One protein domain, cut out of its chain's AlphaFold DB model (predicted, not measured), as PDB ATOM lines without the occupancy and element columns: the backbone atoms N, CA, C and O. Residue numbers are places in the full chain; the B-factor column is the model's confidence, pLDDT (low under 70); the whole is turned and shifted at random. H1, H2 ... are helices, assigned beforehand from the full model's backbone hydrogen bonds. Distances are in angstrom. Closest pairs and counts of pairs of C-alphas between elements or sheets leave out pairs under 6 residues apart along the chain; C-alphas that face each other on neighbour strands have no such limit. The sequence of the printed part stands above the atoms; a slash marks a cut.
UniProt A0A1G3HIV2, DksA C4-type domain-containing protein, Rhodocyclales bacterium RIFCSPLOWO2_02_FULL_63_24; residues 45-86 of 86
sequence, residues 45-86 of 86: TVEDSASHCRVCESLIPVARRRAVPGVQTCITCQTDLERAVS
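AT A GLANCE: This is residues 45 to 86 of the 86 residues of the protein "DksA C4-type domain-containing protein" of Rhodocyclales bacterium RIFCSPLOWO2_02_FULL_63_24 (UniProt A0A1G3HIV2). What shape is seen? The unnamed stretch 45 to 61 folds back as a loop and leads into the short helix H1, while the longer helix H2 runs from near the middle toward the far end of the long axis. How is it made up? The printed part has 42 residues with two named helices, H1 then H2, and no named strand; the class is all helix, though under half of the residues are in named elements. It is compact, with a radius of gyration of the C-alphas of 10.0 A, and spans 28 by 18 by 14 A.

IN THESE COORDINATES: Where is H1? Residues 62 to 67 form it, 8.6 A long, from C-alpha 62 at (12.840, 53.126, -28.692). Where is H2? Residues 75 to 85 form it, 15.7 A long, to C-alpha 85 at (36.562, 41.906, -24.744).

HOW THE PARTS SIT: Do the helices meet? H1 and H2 are apart, but only just, with their closest C-alphas 8.4 A apart. Are their backbones complete? In H1 and H2 every O i to N i+4 pair is within hydrogen-bond range.

THE WHOLE: How far does it reach? The two C-alphas farthest apart, of Glu 47 and Ser 86, are 29.4 A apart. Is anything cut, long or uncertain? The printed part has no cut, H1 to H2 is a short link, and residue 86 alone has pLDDT under 70.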
ATOM      1  N   THR A  45      21.109  57.525 -38.020       79.06
ATOM      2  CA  THR A  45      19.798  57.925 -37.502       79.06
ATOM      3  C   THR A  45      19.150  56.797 -36.693       79.06
ATOM      4  O   THR A  45      19.689  55.700 -36.517       79.06
ATOM      5  N   VAL A  46      17.968  57.073 -36.136       79.88
ATOM      6  CA  VAL A  46      17.169  56.061 -35.427       79.88
ATOM      7  C   VAL A  46      16.752  54.928 -36.376       79.88
ATOM      8  O   VAL A  46      16.591  53.798 -35.922       79.88
ATOM      9  N   GLU A  47      16.626  55.209 -37.674       79.25
ATOM     10  CA  GLU A  47      16.237  54.244 -38.712       79.25
ATOM     11  C   GLU A  47      17.338  53.213 -38.984       79.25
ATOM     12  O   GLU A  47      17.032  52.052 -39.236       79.25
ATOM     13  N   ASP A  48      18.609  53.589 -38.807       82.62
ATOM     14  CA  ASP A  48      19.749  52.662 -38.885       82.62
ATOM     15  C   ASP A  48      19.807  51.676 -37.702       82.62
ATOM     16  O   ASP A  48      20.656  50.779 -37.653       82.62
ATOM     17  N   SER A  49      18.948  51.859 -36.695       87.81
ATOM     18  CA  SER A  49      18.921  51.015 -35.503       87.81
ATOM     19  C   SER A  49      18.066  49.771 -35.718       87.81
ATOM     20  O   SER A  49      16.930  49.850 -36.185       87.81
ATOM     21  N   ALA A  50      18.554  48.619 -35.262       90.56
ATOM     22  CA  ALA A  50      17.792  47.381 -35.304       90.56
ATOM     23  C   ALA A  50      16.545  47.462 -34.403       90.56
ATOM     24  O   ALA A  50      16.584  47.979 -33.282       90.56
ATOM     25  N   SER A  51      15.417  46.933 -34.883       91.44
ATOM     26  CA  SER A  51      14.187  46.815 -34.089       91.44
ATOM     27  C   SER A  51      14.285  45.703 -33.039       91.44
ATOM     28  O   SER A  51      13.776  45.860 -31.928       91.44
ATOM     29  N   HIS A  52      14.995  44.624 -33.372       94.31
ATOM     30  CA  HIS A  52      15.235  43.456 -32.530       94.31
ATOM     31  C   HIS A  52      16.737  43.263 -32.315       94.31
ATOM     32  O   HIS A  52      17.553  43.612 -33.167       94.31
ATOM     33  N   CYS A  53      17.115  42.720 -31.162       95.62
ATOM     34  CA  CYS A  53      18.505  42.426 -30.850       95.62
ATOM     35  C   CYS A  53      19.049  41.324 -31.760       95.62
ATOM     36  O   CYS A  53      18.474  40.249 -31.835       95.62
ATOM     37  N   ARG A  54      20.231  41.527 -32.349       95.12
ATOM     38  CA  ARG A  54      20.885  40.503 -33.182       95.12
ATOM     39  C   ARG A  54      21.325  39.227 -32.435       95.12
ATOM     40  O   ARG A  54      21.672  38.248 -33.078       95.12
ATOM     41  N   VAL A  55      21.363  39.250 -31.101       94.81
ATOM     42  CA  VAL A  55      21.877  38.144 -30.273       94.81
ATOM     43  C   VAL A  55      20.740  37.346 -29.646       94.81
ATOM     44  O   VAL A  55      20.690  36.135 -29.799       94.81
ATOM     45  N   CYS A  56      19.832  38.020 -28.939       94.94
ATOM     46  CA  CYS A  56      18.731  37.373 -28.223       94.94
ATOM     47  C   CYS A  56      17.350  37.640 -28.835       94.94
ATOM     48  O   CYS A  56      16.347  37.269 -28.237       94.94
ATOM     49  N   GLU A  57      17.284  38.355 -29.962       93.12
ATOM     50  CA  GLU A  57      16.051  38.666 -30.706       93.12
ATOM     51  C   GLU A  57      14.993  39.478 -29.935       93.12
ATOM     52  O   GLU A  57      13.940  39.810 -30.472       93.12
ATOM     53  N   SER A  58      15.282  39.920 -28.707       92.75
ATOM     54  CA  SER A  58      14.385  40.782 -27.933       92.75
ATOM     55  C   SER A  58      14.211  42.159 -28.585       92.75
ATOM     56  O   SER A  58      15.177  42.718 -29.115       92.75
ATOM     57  N   LEU A  59      13.033  42.770 -28.442       92.94
ATOM     58  CA  LEU A  59      12.775  44.141 -28.893       92.94
ATOM     59  C   LEU A  59      13.738  45.153 -28.255       92.94
ATOM     60  O   LEU A  59      13.882  45.221 -27.032       92.94
ATOM     61  N   ILE A  60      14.359  45.999 -29.082       92.94
ATOM     62  CA  ILE A  60      15.199  47.097 -28.599       92.94
ATOM     63  C   ILE A  60      14.298  48.304 -28.283       92.94
ATOM     64  O   ILE A  60      13.614  48.825 -29.180       92.94
ATOM     65  N   PRO A  61      14.303  48.809 -27.032       91.31
ATOM     66  CA  PRO A  61      13.446  49.921 -26.642       91.31
ATOM     67  C   PRO A  61      13.763  51.175 -27.463       91.31
ATOM     68  O   PRO A  61      14.926  51.497 -27.718       91.31
ATOM     69  N   VAL A  62      12.719  51.914 -27.857       90.69
ATOM     70  CA  VAL A  62      12.840  53.126 -28.692       90.69
ATOM     71  C   VAL A  62      13.742  54.172 -28.032       90.69
ATOM     72  O   VAL A  62      14.542  54.803 -28.716       90.69
ATOM     73  N   ALA A  63      13.678  54.309 -26.703       91.88
ATOM     74  CA  ALA A  63      14.548  55.209 -25.944       91.88
ATOM     75  C   ALA A  63      16.040  54.949 -26.222       91.88
ATOM     76  O   ALA A  63      16.806  55.890 -26.408       91.88
ATOM     77  N   ARG A  64      16.444  53.676 -26.347       90.88
ATOM     78  CA  ARG A  64      17.835  53.306 -26.629       90.88
ATOM     79  C   ARG A  64      18.224  53.541 -28.086       90.88
ATOM     80  O   ARG A  64      19.334  53.993 -28.329       90.88
ATOM     81  N   ARG A  65      17.309  53.314 -29.034       90.56
ATOM     82  CA  ARG A  65      17.521  53.647 -30.458       90.56
ATOM     83  C   ARG A  65      17.669  55.153 -30.697       90.56
ATOM     84  O   ARG A  65      18.398  55.563 -31.589       90.56
ATOM     85  N   ARG A  66      17.000  55.976 -29.882       88.25
ATOM     86  CA  ARG A  66      17.162  57.440 -29.887       88.25
ATOM     87  C   ARG A  66      18.470  57.887 -29.236       88.25
ATOM     88  O   ARG A  66      19.110  58.790 -29.752       88.25
ATOM     89  N   ALA A  67      18.850  57.269 -28.118       88.62
ATOM     90  CA  ALA A  67      20.082  57.610 -27.407       88.62
ATOM     91  C   ALA A  67      21.348  57.185 -28.172       88.62
ATOM     92  O   ALA A  67      22.350  57.891 -28.137       88.62
ATOM     93  N   VAL A  68      21.299  56.040 -28.860       87.38
ATOM     94  CA  VAL A  68      22.407  55.503 -29.660       87.38
ATOM     95  C   VAL A  68      21.890  55.148 -31.055       87.38
ATOM     96  O   VAL A  68      21.424  54.023 -31.274       87.38
ATOM     97  N   PRO A  69      21.963  56.094 -32.005       86.12
ATOM     98  CA  PRO A  69      21.618  55.838 -33.395       86.12
ATOM     99  C   PRO A  69      22.487  54.724 -33.998       86.12
ATOM    100  O   PRO A  69      23.714  54.727 -33.876       86.12
ATOM    101  N   GLY A  70      21.851  53.746 -34.641       88.12
ATOM    102  CA  GLY A  70      22.516  52.580 -35.228       88.12
ATOM    103  C   GLY A  70      22.778  51.418 -34.264       88.12
ATOM    104  O   GLY A  70      23.629  50.572 -34.551       88.12
ATOM    105  N   VAL A  71      22.088  51.360 -33.120       92.19
ATOM    106  CA  VAL A  71      22.213  50.255 -32.151       92.19
ATOM    107  C   VAL A  71      21.743  48.913 -32.737       92.19
ATOM    108  O   VAL A  71      20.701  48.845 -33.382       92.19
ATOM    109  N   GLN A  72      22.503  47.833 -32.503       93.62
ATOM    110  CA  GLN A  72      22.269  46.496 -33.099       93.62
ATOM    111  C   GLN A  72      21.946  45.386 -32.078       93.62
ATOM    112  O   GLN A  72      21.420  44.324 -32.414       93.62
ATOM    113  N   THR A  73      22.271  45.604 -30.810       94.81
ATOM    114  CA  THR A  73      22.159  44.634 -29.705       94.81
ATOM    115  C   THR A  73      21.331  45.247 -28.591       94.81
ATOM    116  O   THR A  73      21.295  46.467 -28.513       94.81
ATOM    117  N   CYS A  74      20.672  44.480 -27.719       94.69
ATOM    118  CA  CYS A  74      20.038  45.004 -26.502       94.69
ATOM    119  C   CYS A  74      21.099  45.390 -25.449       94.69
ATOM    120  O   CYS A  74      22.287  45.144 -25.646       94.69
ATOM    121  N   ILE A  75      20.694  46.046 -24.354       93.50
ATOM    122  CA  ILE A  75      21.658  46.535 -23.354       93.50
ATOM    123  C   ILE A  75      22.371  45.395 -22.628       93.50
ATOM    124  O   ILE A  75      23.573  45.482 -22.433       93.50
ATOM    125  N   THR A  76      21.661  44.310 -22.313       95.25
ATOM    126  CA  THR A  76      22.231  43.144 -21.630       95.25
ATOM    127  C   THR A  76      23.288  42.472 -22.499       95.25
ATOM    128  O   THR A  76      24.448  42.424 -22.110       95.25
ATOM    129  N   CYS A  77      22.930  42.095 -23.732       95.50
ATOM    130  CA  CYS A  77      23.881  41.491 -24.663       95.50
ATOM    131  C   CYS A  77      25.051  42.426 -24.988       95.50
ATOM    132  O   CYS A  77      26.169  41.954 -25.153       95.50
ATOM    133  N   GLN A  78      24.826  43.741 -25.078       94.38
ATOM    134  CA  GLN A  78      25.919  44.692 -25.288       94.38
ATOM    135  C   GLN A  78      26.902  44.696 -24.109       94.38
ATOM    136  O   GLN A  78      28.107  44.643 -24.330       94.38
ATOM    137  N   THR A  79      26.399  44.718 -22.872       95.00
ATOM    138  CA  THR A  79      27.238  44.664 -21.669       95.00
ATOM    139  C   THR A  79      28.030  43.359 -21.587       95.00
ATOM    140  O   THR A  79      29.207  43.388 -21.235       95.00
ATOM    141  N   ASP A  80      27.422  42.228 -21.945       95.75
ATOM    142  CA  ASP A  80      28.110  40.932 -21.949       95.75
ATOM    143  C   ASP A  80      29.235  40.887 -22.997       95.75
ATOM    144  O   ASP A  80      30.335  40.421 -22.704       95.75
ATOM    145  N   LEU A  81      28.996  41.439 -24.194       94.38
ATOM    146  CA  LEU A  81      30.008  41.540 -25.251       94.38
ATOM    147  C   LEU A  81      31.184  42.439 -24.849       94.38
ATOM    148  O   LEU A  81      32.334  42.091 -25.098       94.38
ATOM    149  N   GLU A  82      30.917  43.586 -24.223       94.50
ATOM    150  CA  GLU A  82      31.967  44.502 -23.759       94.50
ATOM    151  C   GLU A  82      32.816  43.874 -22.651       94.50
ATOM    152  O   GLU A  82      34.042  43.978 -22.683       94.50
ATOM    153  N   ARG A  83      32.182  43.157 -21.714       94.88
ATOM    154  CA  ARG A  83      32.881  42.403 -20.663       94.88
ATOM    155  C   ARG A  83      33.747  41.279 -21.215       94.88
ATOM    156  O   ARG A  83      34.794  41.016 -20.647       94.88
ATOM    157  N   ALA A  84      33.324  40.622 -22.292       92.19
ATOM    158  CA  ALA A  84      34.093  39.541 -22.902       92.19
ATOM    159  C   ALA A  84      35.364  40.024 -23.631       92.19
ATOM    160  O   ALA A  84      36.257  39.219 -23.881       92.19
ATOM    161  N   VAL A  85      35.429  41.307 -24.007       88.25
ATOM    162  CA  VAL A  85      36.562  41.906 -24.744       88.25
ATOM    163  C   VAL A  85      37.461  42.768 -23.844       88.25
ATOM    164  O   VAL A  85      38.565  43.123 -24.256       88.25
ATOM    165  N   SER A  86      36.988  43.120 -22.644       69.38
ATOM    166  CA  SER A  86      37.753  43.873 -21.639       69.38
ATOM    167  C   SER A  86      38.783  42.988 -20.945       69.38
ATOM    168  O   SER A  86      39.898  43.499 -20.704       69.38
TER     169      SER A  86